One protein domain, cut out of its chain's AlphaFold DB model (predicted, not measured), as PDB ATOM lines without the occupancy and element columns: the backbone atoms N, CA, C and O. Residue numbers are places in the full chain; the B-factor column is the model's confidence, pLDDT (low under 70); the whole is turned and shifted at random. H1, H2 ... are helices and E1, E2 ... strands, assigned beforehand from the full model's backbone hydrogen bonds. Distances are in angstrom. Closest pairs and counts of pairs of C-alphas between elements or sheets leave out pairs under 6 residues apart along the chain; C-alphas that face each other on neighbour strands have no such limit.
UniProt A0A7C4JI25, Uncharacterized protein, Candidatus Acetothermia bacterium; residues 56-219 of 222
ATOM      1  N   ALA A  56     -37.097  22.666  99.679       94.81
ATOM      2  CA  ALA A  56     -35.780  23.003  99.174       94.81
ATOM      3  C   ALA A  56     -34.773  23.101 100.325       94.81
ATOM      4  O   ALA A  56     -35.080  23.648 101.382       94.81
ATOM      5  N   TYR A  57     -33.555  22.634 100.082       95.25
ATOM      6  CA  TYR A  57     -32.407  22.821 100.962       95.25
ATOM      7  C   TYR A  57     -31.185  23.236 100.141       95.25
ATOM      8  O   TYR A  57     -31.157  23.077  98.917       95.25
ATOM      9  N   LEU A  58     -30.191  23.823 100.797       94.75
ATOM     10  CA  LEU A  58     -28.962  24.279 100.162       94.75
ATOM     11  C   LEU A  58     -27.812  23.335 100.505       94.75
ATOM     12  O   LEU A  58     -27.659  22.906 101.645       94.75
ATOM     13  N   VAL A  59     -26.986  23.047  99.505       95.50
ATOM     14  CA  VAL A  59     -25.699  22.358  99.646       95.50
ATOM     15  C   VAL A  59     -24.613  23.160  98.935       95.50
ATOM     16  O   VAL A  59     -24.913  23.889  97.982       95.50
ATOM     17  N   PRO A  60     -23.339  23.043  99.348       95.00
ATOM     18  CA  PRO A  60     -22.253  23.655  98.599       95.00
ATOM     19  C   PRO A  60     -22.170  23.063  97.187       95.00
ATOM     20  O   PRO A  60     -22.310  21.857  96.983       95.00
ATOM     21  N   THR A  61     -21.902  23.920  96.204       94.62
ATOM     22  CA  THR A  61     -21.508  23.488  94.860       94.62
ATOM     23  C   THR A  61     -20.025  23.166  94.833       94.62
ATOM     24  O   THR A  61     -19.229  23.846  95.481       94.62
ATOM     25  N   GLY A  62     -19.633  22.184  94.034       95.44
ATOM     26  CA  GLY A  62     -18.239  21.788  93.931       95.44
ATOM     27  C   GLY A  62     -18.043  20.516  93.127       95.44
ATOM     28  O   GLY A  62     -19.000  19.889  92.664       95.44
ATOM     29  N   THR A  63     -16.774  20.153  92.982       97.12
ATOM     30  CA  THR A  63     -16.343  18.885  92.406       97.12
ATOM     31  C   THR A  63     -15.448  18.185  93.417       97.12
ATOM     32  O   THR A  63     -14.457  18.758  93.868       97.12
ATOM     33  N   TRP A  64     -15.785  16.946  93.755       96.69
ATOM     34  CA  TRP A  64     -15.026  16.108  94.675       96.69
ATOM     35  C   TRP A  64     -14.556  14.840  93.973       96.69
ATOM     36  O   TRP A  64     -15.288  14.252  93.176       96.69
ATOM     37  N   ARG A  65     -13.337  14.408  94.306       96.38
ATOM     38  CA  ARG A  65     -12.816  13.089  93.939       96.38
ATOM     39  C   ARG A  65     -13.171  12.123  95.061       96.38
ATOM     40  O   ARG A  65     -12.638  12.226  96.163       96.38
ATOM     41  N   VAL A  66     -14.124  11.245  94.793       97.81
ATOM     42  CA  VAL A  66     -14.644  10.275  95.751       97.81
ATOM     43  C   VAL A  66     -13.838   8.983  95.618       97.81
ATOM     44  O   VAL A  66     -13.782   8.429  94.519       97.81
ATOM     45  N   PRO A  67     -13.222   8.469  96.696       97.75
ATOM     46  CA  PRO A  67     -12.457   7.233  96.619       97.75
ATOM     47  C   PRO A  67     -13.332   6.011  96.331       97.75
ATOM     48  O   PRO A  67     -14.423   5.850  96.881       97.75
ATOM     49  N   GLN A  68     -12.789   5.105  95.528       98.12
ATOM     50  CA  GLN A  68     -13.260   3.736  95.370       98.12
ATOM     51  C   GLN A  68     -12.294   2.807  96.096       98.12
ATOM     52  O   GLN A  68     -11.075   2.905  95.926       98.12
ATOM     53  N   VAL A  69     -12.822   1.916  96.926       98.19
ATOM     54  CA  VAL A  69     -12.035   1.098  97.848       98.19
ATOM     55  C   VAL A  69     -12.260  -0.392  97.623       98.19
ATOM     56  O   VAL A  69     -13.355  -0.825  97.279       98.19
ATOM     57  N   ALA A  70     -11.218  -1.184  97.847       98.00
ATOM     58  CA  ALA A  70     -11.276  -2.641  97.849       98.00
ATOM     59  C   ALA A  70     -10.427  -3.194  98.996       98.00
ATOM     60  O   ALA A  70      -9.503  -2.529  99.476       98.00
ATOM     61  N   VAL A  71     -10.712  -4.422  99.424       97.69
ATOM     62  CA  VAL A  71      -9.877  -5.120 100.406       97.69
ATOM     63  C   VAL A  71      -8.738  -5.832  99.672       97.69
ATOM     64  O   VAL A  71      -8.981  -6.731  98.871       97.69
ATOM     65  N   LYS A  72      -7.492  -5.426  99.938       94.81
ATOM     66  CA  LYS A  72      -6.268  -6.072  99.434       94.81
ATOM     67  C   LYS A  72      -5.381  -6.447 100.611       94.81
ATOM     68  O   LYS A  72      -5.120  -5.605 101.469       94.81
ATOM     69  N   ASP A  73      -4.949  -7.704 100.655       91.62
ATOM     70  CA  ASP A  73      -4.098  -8.248 101.724       91.62
ATOM     71  C   ASP A  73      -4.676  -8.002 103.132       91.62
ATOM     72  O   ASP A  73      -3.974  -7.628 104.066       91.62
ATOM     73  N   GLY A  74      -6.002  -8.141 103.268       90.56
ATOM     74  CA  GLY A  74      -6.724  -7.921 104.527       90.56
ATOM     75  C   GLY A  74      -6.894  -6.452 104.940       90.56
ATOM     76  O   GLY A  74      -7.505  -6.185 105.971       90.56
ATOM     77  N   ALA A  75      -6.408  -5.497 104.142       93.19
ATOM     78  CA  ALA A  75      -6.507  -4.069 104.420       93.19
ATOM     79  C   ALA A  75      -7.370  -3.342 103.381       93.19
ATOM     80  O   ALA A  75      -7.368  -3.668 102.194       93.19
ATOM     81  N   LEU A  76      -8.084  -2.306 103.821       96.06
ATOM     82  CA  LEU A  76      -8.821  -1.417 102.926       96.06
ATOM     83  C   LEU A  76      -7.831  -0.551 102.134       96.06
ATOM     84  O   LEU A  76      -6.982   0.126 102.716       96.06
ATOM     85  N   ARG A  77      -7.924  -0.569 100.803       96.62
ATOM     86  CA  ARG A  77      -7.071   0.212  99.898       96.62
ATOM     87  C   ARG A  77      -7.928   1.003  98.924       96.62
ATOM     88  O   ARG A  77      -8.891   0.470  98.380       96.62
ATOM     89  N   VAL A  78      -7.539   2.247  98.662       97.25
ATOM     90  CA  VAL A  78      -8.085   3.021  97.541       97.25
ATOM     91  C   VAL A  78      -7.554   2.410  96.244       97.25
ATOM     92  O   VAL A  78      -6.347   2.229  96.090       97.25
ATOM     93  N   VAL A  79      -8.459   2.042  95.342       97.62
ATOM     94  CA  VAL A  79      -8.152   1.395  94.054       97.62
ATOM     95  C   VAL A  79      -8.549   2.239  92.848       97.62
ATOM     96  O   VAL A  79      -8.153   1.923  91.731       97.62
ATOM     97  N   GLY A  80      -9.298   3.312  93.073       97.38
ATOM     98  CA  GLY A  80      -9.755   4.234  92.050       97.38
ATOM     99  C   GLY A  80     -10.424   5.438  92.690       97.38
ATOM    100  O   GLY A  80     -10.539   5.526  93.914       97.38
ATOM    101  N   GLU A  81     -10.872   6.361  91.855       97.50
ATOM    102  CA  GLU A  81     -11.644   7.519  92.275       97.50
ATOM    103  C   GLU A  81     -12.677   7.853  91.205       97.50
ATOM    104  O   GLU A  81     -12.450   7.629  90.015       97.50
ATOM    105  N   GLU A  82     -13.794   8.425  91.629       97.31
ATOM    106  CA  GLU A  82     -14.845   8.914  90.746       97.31
ATOM    107  C   GLU A  82     -15.182  10.375  91.042       97.31
ATOM    108  O   GLU A  82     -14.955  10.880  92.143       97.31
ATOM    109  N   GLU A  83     -15.731  11.068  90.049       97.56
ATOM    110  CA  GLU A  83     -16.130  12.462  90.200       97.56
ATOM    111  C   GLU A  83     -17.556  12.565  90.763       97.56
ATOM    112  O   GLU A  83     -18.512  12.011  90.212       97.56
ATOM    113  N   LEU A  84     -17.714  13.325  91.846       97.00
ATOM    114  CA  LEU A  84     -19.001  13.850  92.290       97.00
ATOM    115  C   LEU A  84     -19.026  15.351  92.018       97.00
ATOM    116  O   LEU A  84     -18.244  16.100  92.602       97.00
ATOM    117  N   ARG A  85     -19.945  15.795  91.160       97.12
ATOM    118  CA  ARG A  85     -20.087  17.201  90.784       97.12
ATOM    119  C   ARG A  85     -21.478  17.718  91.124       97.12
ATOM    120  O   ARG A  85     -22.469  17.247  90.575       97.12
ATOM    121  N   ILE A  86     -21.532  18.739  91.973       94.62
ATOM    122  CA  ILE A  86     -22.757  19.459  92.323       94.62
ATOM    123  C   ILE A  86     -22.670  20.861  91.726       94.62
ATOM    124  O   ILE A  86     -21.865  21.687  92.154       94.62
ATOM    125  N   THR A  87     -23.486  21.121  90.709       92.56
ATOM    126  CA  THR A  87     -23.499  22.394  89.965       92.56
ATOM    127  C   THR A  87     -24.616  23.339  90.399       92.56
ATOM    128  O   THR A  87     -24.551  24.525  90.094       92.56
ATOM    129  N   GLN A  88     -25.613  22.836  91.128       89.81
ATOM    130  CA  GLN A  88     -26.735  23.613  91.646       89.81
ATOM    131  C   GLN A  88     -26.759  23.511  93.171       89.81
ATOM    132  O   GLN A  88     -26.853  22.414  93.713       89.81
ATOM    133  N   ALA A  89     -26.679  24.648  93.866       93.00
ATOM    134  CA  ALA A  89     -26.684  24.667  95.331       93.00
ATOM    135  C   ALA A  89     -28.045  24.260  95.908       93.00
ATOM    136  O   ALA A  89     -28.124  23.565  96.916       93.00
ATOM    137  N   ARG A  90     -29.130  24.692  95.261       92.44
ATOM    138  CA  ARG A  90     -30.495  24.415  95.704       92.44
ATOM    139  C   ARG A  90     -30.926  23.018  95.273       92.44
ATOM    140  O   ARG A  90     -31.003  22.735  94.079       92.44
ATOM    141  N   GLN A  91     -31.208  22.166  96.245       94.19
ATOM    142  CA  GLN A  91     -31.628  20.779  96.074       94.19
ATOM    143  C   GLN A  91     -33.016  20.570  96.679       94.19
ATOM    144  O   GLN A  91     -33.472  21.371  97.493       94.19
ATOM    145  N   ILE A  92     -33.691  19.496  96.269       95.00
ATOM    146  CA  ILE A  92     -35.028  19.143  96.755       95.00
ATOM    147  C   ILE A  92     -34.932  17.901  97.630       95.00
ATOM    148  O   ILE A  92     -34.307  16.917  97.234       95.00
ATOM    149  N   LEU A  93     -35.566  17.969  98.793       97.31
ATOM    150  CA  LEU A  93     -35.798  16.874  99.722       97.31
ATOM    151  C   LEU A  93     -37.285  16.519  99.685       97.31
ATOM    152  O   LEU A  93     -38.131  17.418  99.693       97.31
ATOM    153  N   HIS A  94     -37.596  15.228  99.660       98.00
ATOM    154  CA  HIS A  94     -38.959  14.736  99.804       98.00
ATOM    155  C   HIS A  94     -39.203  14.308 101.256       98.00
ATOM    156  O   HIS A  94     -38.395  13.580 101.818       98.00
ATOM    157  N   LEU A  95     -40.285  14.775 101.868       97.38
ATOM    158  CA  LEU A  95     -40.738  14.415 103.211       97.38
ATOM    159  C   LEU A  95     -41.845  13.373 103.053       97.38
ATOM    160  O   LEU A  95     -42.991  13.726 102.767       97.38
ATOM    161  N   ASP A  96     -41.477  12.101 103.169       97.38
ATOM    162  CA  ASP A  96     -42.302  10.987 102.691       97.38
ATOM    163  C   ASP A  96     -43.613  10.865 103.476       97.38
ATOM    164  O   ASP A  96     -44.683  10.789 102.877       97.38
ATOM    165  N   ASP A  97     -43.558  11.008 104.804       94.56
ATOM    166  CA  ASP A  97     -44.738  10.902 105.678       94.56
ATOM    167  C   ASP A  97     -45.786  12.014 105.440       94.56
ATOM    168  O   ASP A  97     -46.922  11.913 105.902       94.56
ATOM    169  N   LEU A  98     -45.438  13.089 104.715       96.00
ATOM    170  CA  LEU A  98     -46.386  14.138 104.310       96.00
ATOM    171  C   LEU A  98     -47.001  13.876 102.927       96.00
ATOM    172  O   LEU A  98     -47.953  14.551 102.523       96.00
ATOM    173  N   CYS A  99     -46.449  12.943 102.156       97.31
ATOM    174  CA  CYS A  99     -46.890  12.653 100.803       97.31
ATOM    175  C   CYS A  99     -48.173  11.812 100.806       97.31
ATOM    176  O   CYS A  99     -48.317  10.859 101.559       97.31
ATOM    177  N   ASN A 100     -49.114  12.147  99.923       95.69
ATOM    178  CA  ASN A 100     -50.329  11.360  99.685       95.69
ATOM    179  C   ASN A 100     -50.351  10.703  98.297       95.69
ATOM    180  O   ASN A 100     -51.424  10.372  97.799       95.69
ATOM    181  N   ASP A 101     -49.191  10.619  97.641       95.56
ATOM    182  CA  ASP A 101     -49.021  10.077  96.289       95.56
ATOM    183  C   ASP A 101     -49.962  10.698  95.230       95.56
ATOM    184  O   ASP A 101     -50.397  10.058  94.278       95.56
ATOM    185  N   CYS A 102     -50.286  11.994  95.363       97.19
ATOM    186  CA  CYS A 102     -51.156  12.684  94.397       97.19
ATOM    187  C   CYS A 102     -50.538  12.865  92.998       97.19
ATOM    188  O   CYS A 102     -51.225  13.291  92.074       97.19
ATOM    189  N   GLY A 103     -49.233  12.622  92.835       95.25
ATOM    190  CA  GLY A 103     -48.543  12.689  91.543       95.25
ATOM    191  C   GLY A 103     -48.237  14.094  91.003       95.25
ATOM    192  O   GLY A 103     -47.444  14.204  90.069       95.25
ATOM    193  N   ASN A 104     -48.750  15.177  91.607       96.19
ATOM    194  CA  ASN A 104     -48.539  16.550  91.111       96.19
ATOM    195  C   ASN A 104     -47.062  16.876  90.849       96.19
ATOM    196  O   ASN A 104     -46.709  17.439  89.814       96.19
ATOM    197  N   CYS A 105     -46.176  16.517  91.779       95.56
ATOM    198  CA  CYS A 105     -44.757  16.818  91.632       95.56
ATOM    199  C   CYS A 105     -44.110  16.117  90.428       95.56
ATOM    200  O   CYS A 105     -43.185  16.683  89.857       95.56
ATOM    201  N   ALA A 106     -44.602  14.944  90.019       95.50
ATOM    202  CA  ALA A 106     -44.155  14.264  88.807       95.50
ATOM    203  C   ALA A 106     -44.793  14.869  87.553       95.50
ATOM    204  O   ALA A 106     -44.086  15.170  86.599       95.50
ATOM    205  N   THR A 107     -46.105  15.125  87.571       94.56
ATOM    206  CA  THR A 107     -46.827  15.714  86.429       94.56
ATOM    207  C   THR A 107     -46.263  17.068  86.006       94.56
ATOM    208  O   THR A 107     -46.175  17.355  84.817       94.56
ATOM    209  N   PHE A 108     -45.871  17.905  86.970       90.81
ATOM    210  CA  PHE A 108     -45.308  19.231  86.705       90.81
ATOM    211  C   PHE A 108     -43.772  19.251  86.698       90.81
ATOM    212  O   PHE A 108     -43.178  20.331  86.637       90.81
ATOM    213  N   CYS A 109     -43.114  18.092  86.790       90.69
ATOM    214  CA  CYS A 109     -41.662  18.029  86.737       90.69
ATOM    215  C   CYS A 109     -41.173  18.429  85.339       90.69
ATOM    216  O   CYS A 109     -41.627  17.907  84.326       90.69
ATOM    217  N   VAL A 110     -40.219  19.358  85.288       87.62
ATOM    218  CA  VAL A 110     -39.555  19.786  84.041       87.62
ATOM    219  C   VAL A 110     -38.341  18.918  83.688       87.62
ATOM    220  O   VAL A 110     -37.692  19.141  82.669       87.62
ATOM    221  N   HIS A 111     -38.022  17.952  84.549       85.69
ATOM    222  CA  HIS A 111     -36.957  16.974  84.379       85.69
ATOM    223  C   HIS A 111     -37.557  15.575  84.250       85.69
ATOM    224  O   HIS A 111     -38.666  15.322  84.720       85.69
ATOM    225  N   GLU A 112     -36.804  14.655  83.655       86.00
ATOM    226  CA  GLU A 112     -37.164  13.241  83.658       86.00
ATOM    227  C   GLU A 112     -37.054  12.689  85.085       86.00
ATOM    228  O   GLU A 112     -35.993  12.775  85.706       86.00
ATOM    229  N   GLY A 113     -38.169  12.192  85.621       87.94
ATOM    230  CA  GLY A 113     -38.238  11.612  86.959       87.94
ATOM    231  C   GLY A 113     -39.496  11.991  87.740       87.94
ATOM    232  O   GLY A 113     -40.301  12.835  87.342       87.94
ATOM    233  N   LYS A 114     -39.650  11.345  88.889       95.12
ATOM    234  CA  LYS A 114     -40.719  11.504  89.866       95.12
ATOM    235  C   LYS A 114     -40.109  12.023  91.166       95.12
ATOM    236  O   LYS A 114     -39.526  11.242  91.912       95.12
ATOM    237  N   PRO A 115     -40.250  13.322  91.492       94.81
ATOM    238  CA  PRO A 115     -39.582  13.899  92.657       94.81
ATOM    239  C   PRO A 115     -39.848  13.171  93.979       94.81
ATOM    240  O   PRO A 115     -38.933  13.050  94.780       94.81
ATOM    241  N   TYR A 116     -41.058  12.643  94.170       95.94
ATOM    242  CA  TYR A 116     -41.436  11.879  95.362       95.94
ATOM    243  C   TYR A 116     -40.751  10.505  95.490       95.94
ATOM    244  O   TYR A 116     -40.742   9.931  96.569       95.94
ATOM    245  N   GLN A 117     -40.161   9.979  94.411       95.62
ATOM    246  CA  GLN A 117     -39.437   8.699  94.399       95.62
ATOM    247  C   GLN A 117     -37.927   8.888  94.243       95.62
ATOM    248  O   GLN A 117     -37.152   8.158  94.856       95.62
ATOM    249  N   ASP A 118     -37.513   9.864  93.430       95.50
ATOM    250  CA  ASP A 118     -36.127   9.999  92.969       95.50
ATOM    251  C   ASP A 118     -35.299  10.985  93.798       95.50
ATOM    252  O   ASP A 118     -34.068  10.913  93.809       95.50
ATOM    253  N   LYS A 119     -35.937  11.959  94.462       95.88
ATOM    254  CA  LYS A 119     -35.226  12.844  95.398       95.88
ATOM    255  C   LYS A 119     -34.959  12.096  96.706       95.88
ATOM    256  O   LYS A 119     -35.644  11.112  96.975       95.88
ATOM    257  N   PRO A 120     -33.984  12.531  97.528       97.62
ATOM    258  CA  PRO A 120     -33.789  11.935  98.846       97.62
ATOM    259  C   PRO A 120     -35.106  11.962  99.632       97.62
ATOM    260  O   PRO A 120     -35.706  13.033  99.769       97.62
ATOM    261  N   ARG A 121     -35.567  10.795 100.097       98.06
ATOM    262  CA  ARG A 121     -36.814  10.654 100.863       98.06
ATOM    263  C   ARG A 121     -36.486  10.607 102.347       98.06
ATOM    264  O   ARG A 121     -35.836   9.672 102.804       98.06
ATOM    265  N   LEU A 122     -36.886  11.636 103.080       97.94
ATOM    266  CA  LEU A 122     -36.743  11.726 104.525       97.94
ATOM    267  C   LEU A 122     -38.046  11.302 105.200       97.94
ATOM    268  O   LEU A 122     -39.119  11.802 104.862       97.94
ATOM    269  N   TYR A 123     -37.904  10.436 106.189       97.12
ATOM    270  CA  TYR A 123     -38.956   9.947 107.062       97.12
ATOM    271  C   TYR A 123     -38.776  10.545 108.453       97.12
ATOM    272  O   TYR A 123     -37.657  10.808 108.902       97.12
ATOM    273  N   PHE A 124     -39.891  10.741 109.138       93.81
ATOM    274  CA  PHE A 124     -39.981  11.164 110.528       93.81
ATOM    275  C   PHE A 124     -40.141   9.972 111.467       93.81
ATOM    276  O   PHE A 124     -39.680  10.034 112.607       93.81
ATOM    277  N   HIS A 125     -40.774   8.898 110.994       92.31
ATOM    278  CA  HIS A 125     -41.043   7.714 111.797       92.31
ATOM    279  C   HIS A 125     -40.088   6.576 111.446       92.31
ATOM    280  O   HIS A 125     -39.836   6.260 110.283       92.31
ATOM    281  N   GLU A 126     -39.543   5.945 112.482       94.25
ATOM    282  CA  GLU A 126     -38.616   4.830 112.317       94.25
ATOM    283  C   GLU A 126     -39.326   3.622 111.694       94.25
ATOM    284  O   GLU A 126     -38.736   2.912 110.884       94.25
ATOM    285  N   GLU A 127     -40.600   3.409 112.021       94.69
ATOM    286  CA  GLU A 127     -41.403   2.304 111.505       94.69
ATOM    287  C   GLU A 127     -41.581   2.382 109.983       94.69
ATOM    288  O   GLU A 127     -41.372   1.381 109.296       94.69
ATOM    289  N   THR A 128     -41.923   3.562 109.449       94.56
ATOM    290  CA  THR A 128     -42.099   3.773 108.001       94.56
ATOM    291  C   THR A 128     -40.761   3.728 107.274       94.56
ATOM    292  O   THR A 128     -40.649   3.076 106.240       94.56
ATOM    293  N   TRP A 129     -39.709   4.296 107.867       96.75
ATOM    294  CA  TRP A 129     -38.351   4.185 107.339       96.75
ATOM    295  C   TRP A 129     -37.850   2.731 107.270       96.75
ATOM    296  O   TRP A 129     -37.247   2.330 106.276       96.75
ATOM    297  N   ARG A 130     -38.097   1.911 108.302       95.44
ATOM    298  CA  ARG A 130     -37.664   0.500 108.340       95.44
ATOM    299  C   ARG A 130     -38.363  -0.376 107.305       95.44
ATOM    300  O   ARG A 130     -37.790  -1.396 106.924       95.44
ATOM    301  N   ALA A 131     -39.564   0.002 106.873       95.25
ATOM    302  CA  ALA A 131     -40.317  -0.716 105.848       95.25
ATOM    303  C   ALA A 131     -39.717  -0.563 104.438       95.25
ATOM    304  O   ALA A 131     -40.095  -1.297 103.529       95.25
ATOM    305  N   GLU A 132     -38.781   0.368 104.253       96.31
ATOM    306  CA  GLU A 132     -38.217   0.706 102.951       96.31
ATOM    307  C   GLU A 132     -36.870   0.022 102.729       96.31
ATOM    308  O   GLU A 132     -36.048  -0.133 103.637       96.31
ATOM    309  N   GLU A 133     -36.615  -0.384 101.490       95.38
ATOM    310  CA  GLU A 133     -35.383  -1.095 101.128       95.38
ATOM    311  C   GLU A 133     -34.335  -0.177 100.496       95.38
ATOM    312  O   GLU A 133     -33.153  -0.526 100.468       95.38
ATOM    313  N   ARG A 134     -34.750   0.995  99.997       96.81
ATOM    314  CA  ARG A 134     -33.904   1.888  99.203       96.81
ATOM    315  C   ARG A 134     -34.308   3.353  99.277       96.81
ATOM    316  O   ARG A 134     -35.471   3.657  99.522       96.81
ATOM    317  N   ASN A 135     -33.356   4.247  98.987       97.31
ATOM    318  CA  ASN A 135     -33.543   5.702  98.976       97.31
ATOM    319  C   ASN A 135     -34.369   6.219 100.173       97.31
ATOM    320  O   ASN A 135     -35.281   7.021  99.999       97.31
ATOM    321  N   ALA A 136     -34.081   5.732 101.383       98.06
ATOM    322  CA  ALA A 136     -34.847   6.084 102.573       98.06
ATOM    323  C   ALA A 136     -33.935   6.620 103.672       98.06
ATOM    324  O   ALA A 136     -33.011   5.939 104.123       98.06
ATOM    325  N   PHE A 137     -34.206   7.843 104.111       98.38
ATOM    326  CA  PHE A 137     -33.412   8.567 105.091       98.38
ATOM    327  C   PHE A 137     -34.205   8.818 106.368       98.38
ATOM    328  O   PHE A 137     -35.380   9.161 106.317       98.38
ATOM    329  N   LEU A 138     -33.540   8.726 107.512       97.56
ATOM    330  CA  LEU A 138     -34.106   9.078 108.812       97.56
ATOM    331  C   LEU A 138     -33.101   9.961 109.541       97.56
ATOM    332  O   LEU A 138     -31.932   9.599 109.659       97.56
ATOM    333  N   LEU A 139     -33.539  11.118 110.025       97.00
ATOM    334  CA  LEU A 139     -32.731  11.957 110.904       97.00
ATOM    335  C   LEU A 139     -33.187  11.720 112.342       97.00
ATOM    336  O   LEU A 139     -34.346  11.965 112.669       97.00
ATOM    337  N   ALA A 140     -32.274  11.269 113.199       94.69
ATOM    338  CA  ALA A 140     -32.553  11.042 114.611       94.69
ATOM    339  C   ALA A 140     -31.345  11.449 115.460       94.69
ATOM    340  O   ALA A 140     -30.234  10.964 115.249       94.69
ATOM    341  N   ARG A 141     -31.561  12.344 116.432       91.06
ATOM    342  CA  ARG A 141     -30.536  12.799 117.395       91.06
ATOM    343  C   ARG A 141     -29.238  13.278 116.726       91.06
ATOM    344  O   ARG A 141     -28.140  12.931 117.151       91.06
ATOM    345  N   GLY A 142     -29.371  14.035 115.636       92.12
ATOM    346  CA  GLY A 142     -28.243  14.580 114.869       92.12
ATOM    347  C   GLY A 142     -27.477  13.566 114.008       92.12
ATOM    348  O   GLY A 142     -26.451  13.918 113.423       92.12
ATOM    349  N   VAL A 143     -27.966  12.327 113.901       96.81
ATOM    350  CA  VAL A 143     -27.420  11.284 113.027       96.81
ATOM    351  C   VAL A 143     -28.389  11.044 111.874       96.81
ATOM    352  O   VAL A 143     -29.583  10.835 112.087       96.81
ATOM    353  N   LEU A 144     -27.868  11.078 110.649       98.25
ATOM    354  CA  LEU A 144     -28.619  10.765 109.440       98.25
ATOM    355  C   LEU A 144     -28.368   9.310 109.053       98.25
ATOM    356  O   LEU A 144     -27.239   8.926 108.748       98.25
ATOM    357  N   TYR A 145     -29.431   8.524 109.038       98.38
ATOM    358  CA  TYR A 145     -29.458   7.136 108.605       98.38
ATOM    359  C   TYR A 145     -29.935   7.059 107.155       98.38
ATOM    360  O   TYR A 145     -30.733   7.889 106.720       98.38
ATOM    361  N   ARG A 146     -29.451   6.066 106.409       98.44
ATOM    362  CA  ARG A 146     -29.856   5.747 105.034       98.44
ATOM    363  C   ARG A 146     -30.065   4.243 104.908       98.44
ATOM    364  O   ARG A 146     -29.226   3.479 105.381       98.44
ATOM    365  N   ARG A 147     -31.127   3.838 104.216       97.75
ATOM    366  CA  ARG A 147     -31.313   2.476 103.702       97.75
ATOM    367  C   ARG A 147     -31.141   2.473 102.192       97.75
ATOM    368  O   ARG A 147     -31.736   3.302 101.500       97.75
ATOM    369  N   GLU A 148     -30.301   1.572 101.707       97.25
ATOM    370  CA  GLU A 148     -30.057   1.346 100.284       97.25
ATOM    371  C   GLU A 148     -29.754  -0.131 100.050       97.25
ATOM    372  O   GLU A 148     -28.886  -0.685 100.720       97.25
ATOM    373  N   ASP A 149     -30.474  -0.758  99.119       92.31
ATOM    374  CA  ASP A 149     -30.312  -2.167  98.741       92.31
ATOM    375  C   ASP A 149     -30.260  -3.131  99.949       92.31
ATOM    376  O   ASP A 149     -29.471  -4.075  99.999       92.31
ATOM    377  N   GLY A 150     -31.098  -2.874 100.960       87.44
ATOM    378  CA  GLY A 150     -31.169  -3.671 102.193       87.44
ATOM    379  C   GLY A 150     -30.028  -3.436 103.194       87.44
ATOM    380  O   GLY A 150     -30.054  -4.003 104.290       87.44
ATOM    381  N   GLU A 151     -29.058  -2.581 102.872       94.25
ATOM    382  CA  GLU A 151     -27.993  -2.157 103.775       94.25
ATOM    383  C   GLU A 151     -28.356  -0.853 104.496       94.25
ATOM    384  O   GLU A 151     -29.034   0.026 103.960       94.25
ATOM    385  N   GLU A 152     -27.881  -0.719 105.733       97.38
ATOM    386  CA  GLU A 152     -28.032   0.497 106.527       97.38
ATOM    387  C   GLU A 152     -26.686   1.205 106.659       97.38
ATOM    388  O   GLU A 152     -25.695   0.614 107.100       97.38
ATOM    389  N   ALA A 153     -26.672   2.488 106.319       98.38
ATOM    390  CA  ALA A 153     -25.559   3.384 106.564       98.38
ATOM    391  C   ALA A 153     -25.992   4.533 107.475       98.38
ATOM    392  O   ALA A 153     -27.165   4.904 107.533       98.38
ATOM    393  N   ARG A 154     -25.033   5.136 108.172       98.62
ATOM    394  CA  ARG A 154     -25.262   6.309 109.014       98.62
ATOM    395  C   ARG A 154     -24.133   7.313 108.879       98.62
ATOM    396  O   ARG A 154     -22.982   6.934 108.664       98.62
ATOM    397  N   ILE A 155     -24.452   8.587 109.069       98.75
ATOM    398  CA  ILE A 155     -23.464   9.647 109.213       98.75
ATOM    399  C   ILE A 155     -23.833  10.576 110.369       98.75
ATOM    400  O   ILE A 155     -24.979  11.002 110.501       98.75
ATOM    401  N   GLY A 156     -22.851  10.883 111.207       97.19
ATOM    402  CA  GLY A 156     -22.969  11.851 112.297       97.19
ATOM    403  C   GLY A 156     -21.789  12.815 112.309       97.19
ATOM    404  O   GLY A 156     -20.832  12.649 111.548       97.19
ATOM    405  N   GLN A 157     -21.852  13.821 113.178       94.81
ATOM    406  CA  GLN A 157     -20.782  14.801 113.354       94.81
ATOM    407  C   GLN A 157     -20.132  14.680 114.738       94.81
ATOM    408  O   GLN A 157     -20.809  14.754 115.758       94.81
ATOM    409  N   GLU A 158     -18.806  14.540 114.759       94.56
ATOM    410  CA  GLU A 158     -17.954  14.530 115.951       94.56
ATOM    411  C   GLU A 158     -17.004  15.740 115.878       94.56
ATOM    412  O   GLU A 158     -15.968  15.708 115.206       94.56
ATOM    413  N   GLY A 159     -17.376  16.851 116.524       92.12
ATOM    414  CA  GLY A 159     -16.647  18.115 116.388       92.12
ATOM    415  C   GLY A 159     -16.659  18.602 114.938       92.12
ATOM    416  O   GLY A 159     -17.717  18.905 114.395       92.12
ATOM    417  N   GLU A 160     -15.493  18.648 114.293       92.81
ATOM    418  CA  GLU A 160     -15.346  19.079 112.890       92.81
ATOM    419  C   GLU A 160     -15.276  17.939 111.876       92.81
ATOM    420  O   GLU A 160     -15.124  18.170 110.673       92.81
ATOM    421  N   ILE A 161     -15.368  16.707 112.364       97.44
ATOM    422  CA  ILE A 161     -15.254  15.505 111.557       97.44
ATOM    423  C   ILE A 161     -16.638  14.905 111.369       97.44
ATOM    424  O   ILE A 161     -17.388  14.706 112.322       97.44
ATOM    425  N   LEU A 162     -16.966  14.580 110.125       98.12
ATOM    426  CA  LEU A 162     -18.109  13.740 109.813       98.12
ATOM    427  C   LEU A 162     -17.678  12.283 109.829       98.12
ATOM    428  O   LEU A 162     -16.663  11.914 109.237       98.12
ATOM    429  N   VAL A 163     -18.467  11.451 110.493       98.56
ATOM    430  CA  VAL A 163     -18.198  10.028 110.638       98.56
ATOM    431  C   VAL A 163     -19.287   9.255 109.933       98.56
ATOM    432  O   VAL A 163     -20.417   9.194 110.410       98.56
ATOM    433  N   PHE A 164     -18.927   8.665 108.799       98.69
ATOM    434  CA  PHE A 164     -19.774   7.752 108.051       98.69
ATOM    435  C   PHE A 164     -19.461   6.307 108.433       98.69
ATOM    436  O   PHE A 164     -18.294   5.928 108.557       98.69
ATOM    437  N   GLU A 165     -20.497   5.489 108.556       98.50
ATOM    438  CA  GLU A 165     -20.389   4.050 108.746       98.50
ATOM    439  C   GLU A 165     -21.439   3.306 107.931       98.50
ATOM    440  O   GLU A 165     -22.614   3.665 107.956       98.50
ATOM    441  N   ASP A 166     -21.023   2.209 107.311       97.94
ATOM    442  CA  ASP A 166     -21.903   1.177 106.761       97.94
ATOM    443  C   ASP A 166     -21.552  -0.185 107.422       97.94
ATOM    444  O   ASP A 166     -20.777  -0.223 108.398       97.94
ATOM    445  N   PRO A 167     -22.108  -1.328 106.977       97.50
ATOM    446  CA  PRO A 167     -21.776  -2.628 107.562       97.50
ATOM    447  C   PRO A 167     -20.309  -3.054 107.379       97.50
ATOM    448  O   PRO A 167     -19.834  -3.922 108.117       97.50
ATOM    449  N   TYR A 168     -19.592  -2.463 106.424       97.56
ATOM    450  CA  TYR A 168     -18.295  -2.921 105.931       97.56
ATOM    451  C   TYR A 168     -17.142  -2.009 106.312       97.56
ATOM    452  O   TYR A 168     -16.029  -2.501 106.504       97.56
ATOM    453  N   LEU A 169     -17.373  -0.708 106.447       97.62
ATOM    454  CA  LEU A 169     -16.324   0.271 106.677       97.62
ATOM    455  C   LEU A 169     -16.801   1.494 107.469       97.62
ATOM    456  O   LEU A 169     -17.992   1.754 107.642       97.62
ATOM    457  N   ARG A 170     -15.822   2.245 107.969       98.38
ATOM    458  CA  ARG A 170     -15.981   3.562 108.584       98.38
ATOM    459  C   ARG A 170     -15.082   4.556 107.859       98.38
ATOM    460  O   ARG A 170     -13.920   4.252 107.588       98.38
ATOM    461  N   VAL A 171     -15.611   5.744 107.580       98.25
ATOM    462  CA  VAL A 171     -14.878   6.853 106.958       98.25
ATOM    463  C   VAL A 171     -15.002   8.090 107.832       98.25
ATOM    464  O   VAL A 171     -16.106   8.459 108.230       98.25
ATOM    465  N   LYS A 172     -13.878   8.757 108.093       98.38
ATOM    466  CA  LYS A 172     -13.867  10.102 108.679       98.38
ATOM    467  C   LYS A 172     -13.602  11.131 107.591       98.38
ATOM    468  O   LYS A 172     -12.568  11.061 106.925       98.38
ATOM    469  N   LEU A 173     -14.519  12.076 107.422       98.06
ATOM    470  CA  LEU A 173     -14.435  13.173 106.462       98.06
ATOM    471  C   LEU A 173     -14.219  14.490 107.200       98.06
ATOM    472  O   LEU A 173     -14.849  14.737 108.226       98.06
ATOM    473  N   ASP A 174     -13.359  15.351 106.670       96.19
ATOM    474  CA  ASP A 174     -13.222  16.716 107.182       96.19
ATOM    475  C   ASP A 174     -14.280  17.683 106.612       96.19
ATOM    476  O   ASP A 174     -15.181  17.311 105.847       96.19
ATOM    477  N   ARG A 175     -14.163  18.965 106.979       91.88
ATOM    478  CA  ARG A 175     -15.028  20.050 106.495       91.88
ATOM    479  C   ARG A 175     -15.047  20.171 104.971       91.88
ATOM    480  O   ARG A 175     -16.096  20.460 104.404       91.88
ATOM    481  N   GLU A 176     -13.957  19.860 104.286       93.06
ATOM    482  CA  GLU A 176     -13.858  19.928 102.825       93.06
ATOM    483  C   GLU A 176     -14.266  18.617 102.128       93.06
ATOM    484  O   GLU A 176     -14.147  18.509 100.907       93.06
ATOM    485  N   LEU A 177     -14.782  17.637 102.883       95.06
ATOM    486  CA  LEU A 177     -15.113  16.288 102.413       95.06
ATOM    487  C   LEU A 177     -13.891  15.543 101.861       95.06
ATOM    488  O   LEU A 177     -13.957  14.888 100.823       95.06
ATOM    489  N   ARG A 178     -12.754  15.632 102.554       94.12
ATOM    490  CA  ARG A 178     -11.579  14.783 102.313       94.12
ATOM    491  C   ARG A 178     -11.587  13.618 103.296       94.12
ATOM    492  O   ARG A 178     -11.727  13.832 104.501       94.12
ATOM    493  N   ALA A 179     -11.382  12.398 102.800       95.31
ATOM    494  CA  ALA A 179     -11.189  11.227 103.656       95.31
ATOM    495  C   ALA A 179      -9.893  11.361 104.463       95.31
ATOM    496  O   ALA A 179      -8.802  11.452 103.902       95.31
ATOM    497  N   ARG A 180     -10.023  11.380 105.790       95.56
ATOM    498  CA  ARG A 180      -8.907  11.437 106.744       95.56
ATOM    499  C   ARG A 180      -8.566  10.081 107.326       95.56
ATOM    500  O   ARG A 180      -7.403   9.813 107.600       95.56
ATOM    501  N   GLU A 181      -9.569   9.231 107.481       96.62
ATOM    502  CA  GLU A 181      -9.413   7.888 108.025       96.62
ATOM    503  C   GLU A 181     -10.365   6.942 107.300       96.62
ATOM    504  O   GLU A 181     -11.525   7.288 107.055       96.62
ATOM    505  N   LEU A 182      -9.859   5.758 106.968       96.94
ATOM    506  CA  LEU A 182     -10.604   4.659 106.371       96.94
ATOM    507  C   LEU A 182     -10.346   3.413 107.217       96.94
ATOM    508  O   LEU A 182      -9.204   2.964 107.316       96.94
ATOM    509  N   ALA A 183     -11.393   2.856 107.817       97.31
ATOM    510  CA  ALA A 183     -11.295   1.666 108.652       97.31
ATOM    511  C   ALA A 183     -12.199   0.553 108.113       97.31
ATOM    512  O   ALA A 183     -13.381   0.770 107.852       97.31
ATOM    513  N   LEU A 184     -11.637  -0.647 107.961       97.88
ATOM    514  CA  LEU A 184     -12.381  -1.849 107.590       97.88
ATOM    515  C   LEU A 184     -13.099  -2.412 108.824       97.88
ATOM    516  O   LEU A 184     -12.462  -2.652 109.846       97.88
ATOM    517  N   LYS A 185     -14.407  -2.656 108.720       97.31
ATOM    518  CA  LYS A 185     -15.221  -3.345 109.738       97.31
ATOM    519  C   LYS A 185     -15.420  -4.813 109.374       97.31
ATOM    520  O   LYS A 185     -15.279  -5.685 110.227       97.31
ATOM    521  N   LYS A 186     -15.752  -5.082 108.109       96.38
ATOM    522  CA  LYS A 186     -15.964  -6.432 107.574       96.38
ATOM    523  C   LYS A 186     -15.353  -6.548 106.179       96.38
ATOM    524  O   LYS A 186     -15.515  -5.621 105.387       96.38
ATOM    525  N   PRO A 187     -14.676  -7.663 105.855       95.94
ATOM    526  CA  PRO A 187     -14.159  -7.886 104.513       95.94
ATOM    527  C   PRO A 187     -15.298  -7.972 103.489       95.94
ATOM    528  O   PRO A 187     -16.390  -8.452 103.794       95.94
ATOM    529  N   PHE A 188     -15.026  -7.524 102.266       96.06
ATOM    530  CA  PHE A 188     -15.944  -7.595 101.132       96.06
ATOM    531  C   PHE A 188     -15.173  -7.877  99.843       96.06
ATOM    532  O   PHE A 188     -13.969  -7.623  99.756       96.06
ATOM    533  N   LEU A 189     -15.879  -8.410  98.846       95.56
ATOM    534  CA  LEU A 189     -15.329  -8.693  97.525       95.56
ATOM    535  C   LEU A 189     -15.580  -7.524  96.571       95.56
ATOM    536  O   LEU A 189     -16.603  -6.847  96.651       95.56
ATOM    537  N   GLY A 190     -14.652  -7.329  95.639       95.94
ATOM    538  CA  GLY A 190     -14.760  -6.298  94.613       95.94
ATOM    539  C   GLY A 190     -14.451  -4.889  95.120       95.94
ATOM    540  O   GLY A 190     -13.720  -4.696  96.092       95.94
ATOM    541  N   THR A 191     -14.983  -3.906  94.398       97.19
ATOM    542  CA  THR A 191     -14.755  -2.478  94.641       97.19
ATOM    543  C   THR A 191     -16.040  -1.836  95.144       97.19
ATOM    544  O   THR A 191     -17.104  -2.073  94.576       97.19
ATOM    545  N   ARG A 192     -15.944  -0.999  96.180       96.62
ATOM    546  CA  ARG A 192     -17.051  -0.196  96.713       96.62
ATOM    547  C   ARG A 192     -16.756   1.288  96.534       96.62
ATOM    548  O   ARG A 192     -15.644   1.744  96.797       96.62
ATOM    549  N   SER A 193     -17.760   2.038  96.098       97.25
ATOM    550  CA  SER A 193     -17.708   3.498  96.041       97.25
ATOM    551  C   SER A 193     -17.980   4.101  97.417       97.25
ATOM    552  O   SER A 193     -18.895   3.659  98.110       97.25
ATOM    553  N   LEU A 194     -17.248   5.153  97.795       97.62
ATOM    554  CA  LEU A 194     -17.577   5.963  98.973       97.62
ATOM    555  C   LEU A 194     -18.575   7.097  98.672       97.62
ATOM    556  O   LEU A 194     -18.782   7.966  99.519       97.62
ATOM    557  N   ARG A 195     -19.219   7.109  97.497       97.56
ATOM    558  CA  ARG A 195     -20.151   8.171  97.070       97.56
ATOM    559  C   ARG A 195     -21.274   8.406  98.073       97.56
ATOM    560  O   ARG A 195     -21.563   9.560  98.382       97.56
ATOM    561  N   ALA A 196     -21.822   7.338  98.652       97.38
ATOM    562  CA  ALA A 196     -22.864   7.433  99.671       97.38
ATOM    563  C   ALA A 196     -22.435   8.290 100.876       97.38
ATOM    564  O   ALA A 196     -23.234   9.078 101.375       97.38
ATOM    565  N   ALA A 197     -21.169   8.208 101.301       98.19
ATOM    566  CA  ALA A 197     -20.658   9.014 102.407       98.19
ATOM    567  C   ALA A 197     -20.632  10.515 102.069       98.19
ATOM    568  O   ALA A 197     -20.959  11.338 102.921       98.19
ATOM    569  N   TRP A 198     -20.303  10.880 100.824       98.00
ATOM    570  CA  TRP A 198     -20.314  12.273 100.365       98.00
ATOM    571  C   TRP A 198     -21.738  12.802 100.211       98.00
ATOM    572  O   TRP A 198     -22.031  13.903 100.671       98.00
ATOM    573  N   GLU A 199     -22.632  12.021  99.602       97.50
ATOM    574  CA  GLU A 199     -24.046  12.379  99.445       97.50
ATOM    575  C   GLU A 199     -24.710  12.609 100.805       97.50
ATOM    576  O   GLU A 199     -25.334  13.647 101.027       97.50
ATOM    577  N   MET A 200     -24.513  11.682 101.747       98.44
ATOM    578  CA  MET A 200     -25.052  11.795 103.102       98.44
ATOM    579  C   MET A 200     -24.426  12.956 103.877       98.44
ATOM    580  O   MET A 200     -25.129  13.629 104.624       98.44
ATOM    581  N   ALA A 201     -23.134  13.239 103.686       98.06
ATOM    582  CA  ALA A 201     -22.477  14.390 104.304       98.06
ATOM    583  C   ALA A 201     -23.050  15.724 103.811       98.06
ATOM    584  O   ALA A 201     -23.303  16.622 104.615       98.06
ATOM    585  N   LEU A 202     -23.265  15.852 102.499       97.44
ATOM    586  CA  LEU A 202     -23.877  17.038 101.901       97.44
ATOM    587  C   LEU A 202     -25.325  17.202 102.369       97.44
ATOM    588  O   LEU A 202     -25.710  18.305 102.756       97.44
ATOM    589  N   LEU A 203     -26.097  16.112 102.400       97.56
ATOM    590  CA  LEU A 203     -27.470  16.128 102.891       97.56
ATOM    591  C   LEU A 203     -27.530  16.518 104.371       97.56
ATOM    592  O   LEU A 203     -28.244  17.456 104.704       97.56
ATOM    593  N   LEU A 204     -26.743  15.889 105.252       97.00
ATOM    594  CA  LEU A 204     -26.720  16.214 106.685       97.00
ATOM    595  C   LEU A 204     -26.412  17.700 106.929       97.00
ATOM    596  O   LEU A 204     -27.103  18.355 107.711       97.00
ATOM    597  N   ARG A 205     -25.404  18.249 106.237       94.88
ATOM    598  CA  ARG A 205     -25.064  19.681 106.319       94.88
ATOM    599  C   ARG A 205     -26.220  20.554 105.850       94.88
ATOM    600  O   ARG A 205     -26.603  21.483 106.554       94.88
ATOM    601  N   GLY A 206     -26.798  20.222 104.699       95.44
ATOM    602  CA  GLY A 206     -27.903  20.973 104.122       95.44
ATOM    603  C   GLY A 206     -29.171  20.946 104.977       95.44
ATOM    604  O   GLY A 206     -29.813  21.983 105.132       95.44
ATOM    605  N   LEU A 207     -29.495  19.805 105.598       94.88
ATOM    606  CA  LEU A 207     -30.586  19.686 106.571       94.88
ATOM    607  C   LEU A 207     -30.364  20.629 107.755       94.88
ATOM    608  O   LEU A 207     -31.243  21.420 108.085       94.88
ATOM    609  N   ARG A 208     -29.171  20.591 108.355       92.69
ATOM    610  CA  ARG A 208     -28.839  21.429 109.510       92.69
ATOM    611  C   ARG A 208     -28.865  22.925 109.182       92.69
ATOM    612  O   ARG A 208     -29.339  23.716 109.987       92.69
ATOM    613  N   GLU A 209     -28.334  23.317 108.027       92.69
ATOM    614  CA  GLU A 209     -28.164  24.730 107.658       92.69
ATOM    615  C   GLU A 209     -29.429  25.350 107.053       92.69
ATOM    616  O   GLU A 209     -29.683  26.536 107.251       92.69
ATOM    617  N   SER A 210     -30.231  24.569 106.321       94.62
ATOM    618  CA  SER A 210     -31.402  25.083 105.592       94.62
ATOM    619  C   SER A 210     -32.742  24.740 106.242       94.62
ATOM    620  O   SER A 210     -33.726  25.430 105.982       94.62
ATOM    621  N   LEU A 211     -32.812  23.676 107.050       93.25
ATOM    622  CA  LEU A 211     -34.061  23.124 107.590       93.25
ATOM    623  C   LEU A 211     -33.970  22.877 109.115       93.25
ATOM    624  O   LEU A 211     -34.212  21.756 109.571       93.25
ATOM    625  N   PRO A 212     -33.668  23.907 109.937       88.19
ATOM    626  CA  PRO A 212     -33.456  23.744 111.382       88.19
ATOM    627  C   PRO A 212     -34.678  23.176 112.123       88.19
ATOM    628  O   PRO A 212     -34.530  22.430 113.081       88.19
ATOM    629  N   HIS A 213     -35.891  23.435 111.636       87.81
ATOM    630  CA  HIS A 213     -37.121  22.873 112.197       87.81
ATOM    631  C   HIS A 213     -37.185  21.341 112.078       87.81
ATOM    632  O   HIS A 213     -37.649  20.676 112.999       87.81
ATOM    633  N   LEU A 214     -36.694  20.758 110.975       85.94
ATOM    634  CA  LEU A 214     -36.600  19.297 110.854       85.94
ATOM    635  C   LEU A 214     -35.553  18.742 111.817       85.94
ATOM    636  O   LEU A 214     -35.742  17.684 112.404       85.94
ATOM    637  N   TRP A 215     -34.465  19.486 112.016       82.44
ATOM    638  CA  TRP A 215     -33.410  19.125 112.951       82.44
ATOM    639  C   TRP A 215     -33.909  19.073 114.405       82.44
ATOM    640  O   TRP A 215     -33.597  18.130 115.135       82.44
ATOM    641  N   GLU A 216     -34.722  20.049 114.810       80.06
ATOM    642  CA  GLU A 216     -35.343  20.118 116.139       80.06
ATOM    643  C   GLU A 216     -36.321  18.963 116.383       80.06
ATOM    644  O   GLU A 216     -36.209  18.263 117.392       80.06
ATOM    645  N   VAL A 217     -37.240  18.716 115.443       79.00
ATOM    646  CA  VAL A 217     -38.260  17.656 115.562       79.00
ATOM    647  C   VAL A 217     -37.628  16.261 115.594       79.00
ATOM    648  O   VAL A 217     -38.098  15.384 116.314       79.00
ATOM    649  N   SER A 218     -36.506  16.070 114.900       78.19
ATOM    650  CA  SER A 218     -35.706  14.839 114.932       78.19
ATOM    651  C   SER A 218     -34.894  14.638 116.225       78.19
ATOM    652  O   SER A 218     -34.096  13.698 116.321       78.19
ATOM    653  N   GLY A 219     -35.043  15.517 117.221       66.62
ATOM    654  CA  GLY A 219     -34.313  15.446 118.488       66.62
ATOM    655  C   GLY A 219     -32.834  15.822 118.369       66.62
ATOM    656  O   GLY A 219     -32.031  15.379 119.186       66.62
TER     657      GLY A 219
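This is residues 56 to 219 of the 222 residues of an uncharacterized protein of Candidatus Acetothermia bacterium (UniProt A0A7C4JI25). A long sheet of nine strands, curled like part of a barrel, wraps round helix H4, and a smaller sheet of three strands, E3, E2 and E12, covers another side of that helix. The short helices H1 and H2 and the loops beside them lie toward one end, past E4, while the tip of the hairpin E2 and E3 lies at the other. The printed part has 164 residues with five named helices and twelve named strands, along the chain E1 E2 E3 E4 H1 H2 E5 H3 E6 E7 E8 E9 E10 E11 E12 H4 H5. The large sheet is mixed, in the order E1, E4, E5, E6, E7, E8, E9, E10, E11, and the small one, E3, E2, E12, is antiparallel. The class is mixed, helices and strands; the whole is compact, with a radius of gyration of the C-alphas of 16.3 A, yet elongated, spanning 52 by 34 by 31 A.

E1, residues 56 to 58, begins at C-alpha 56 (-35.780, 23.003, 99.174). E2, residues 62 to 72, is 30.8 A long, and E3, residues 75 to 86, is 31.0 A long and bends by 61 degrees at residue 80. E4 holds residues 90 to 95, H1 104 to 107, H2 115 to 118, E5 121 to 123 and H3 126 to 130. Then come E6, residues 136 to 140, E7, 143 to 148, and E8, 151 to 158, 23.0 A long. E9 holds residues 161 to 165, E10 169 to 173, E11 179 to 184 and E12 191 to 193. H4, residues 195 to 210, runs 22.0 A from C-alpha 195 (-20.151, 8.171, 97.070). H5, residues 212 to 217, ends at C-alpha 217 (-38.260, 17.656, 115.562).

E1 is antiparallel to E4, with N 57 and O 91 2.9 A apart. E4 is staggered, pairing with E1 over residues 90 to 92 and with E5 over 94 to 95. E4 and E5 are parallel, with N 122 and O 94 at 2.8 A, and so are E5 and E6, with N 137 and O 121 at 2.8 A. E4, H1 H2, E5 and E5, H3, E6 are strand-helix-strand units, parallel neighbour strands with helices between, and both crossovers are right-handed. E6 to E11 form a meander, each strand the antiparallel neighbour of the one before; for instance N 145 and O 138 are 2.8 A apart, and N 170 and O 183 2.9 A. The sheet curls round H4; among the closest C-alphas are those of Tyr 57 and Ser 210, 5.3 A, and of Phe 164 and Ala 197, 5.9 A. On the small sheet, H4 lies over E2 at a height of 11.2 A and runs along the strands, at 25 degrees to E2 on the local plane. There N 66 and O 82 of the hairpin E2 and E3 are 2.8 A apart, as are N 69 and O 192 of E2 and E12. H3 is on the large sheet, only just over E6, with 3 of its 5 C-alphas there. H1 touches H2, the closest C-alphas being those of Ala 106 and Pro 115, 6.0 A. H4 and H5 only just touch, only at the corner, with 3 pairs of C-alphas within 8 A, the closest those of Arg 208 and Trp 215, 6.2 A; they are about perpendicular at 84 degrees. In H3, H4 and H5 every O i to N i+4 pair is within hydrogen-bond range; H1 and H2 are too short for one.

The two C-alphas farthest apart, those of Asp 73 and Cys 102, are 52.0 A apart. The printed part has no cut and no long link; the links E4 to H1, H1 to H2 and E11 to E12 are short but not tight. The mean pLDDT of the printed part is 95.0, and residue 219 is under 70.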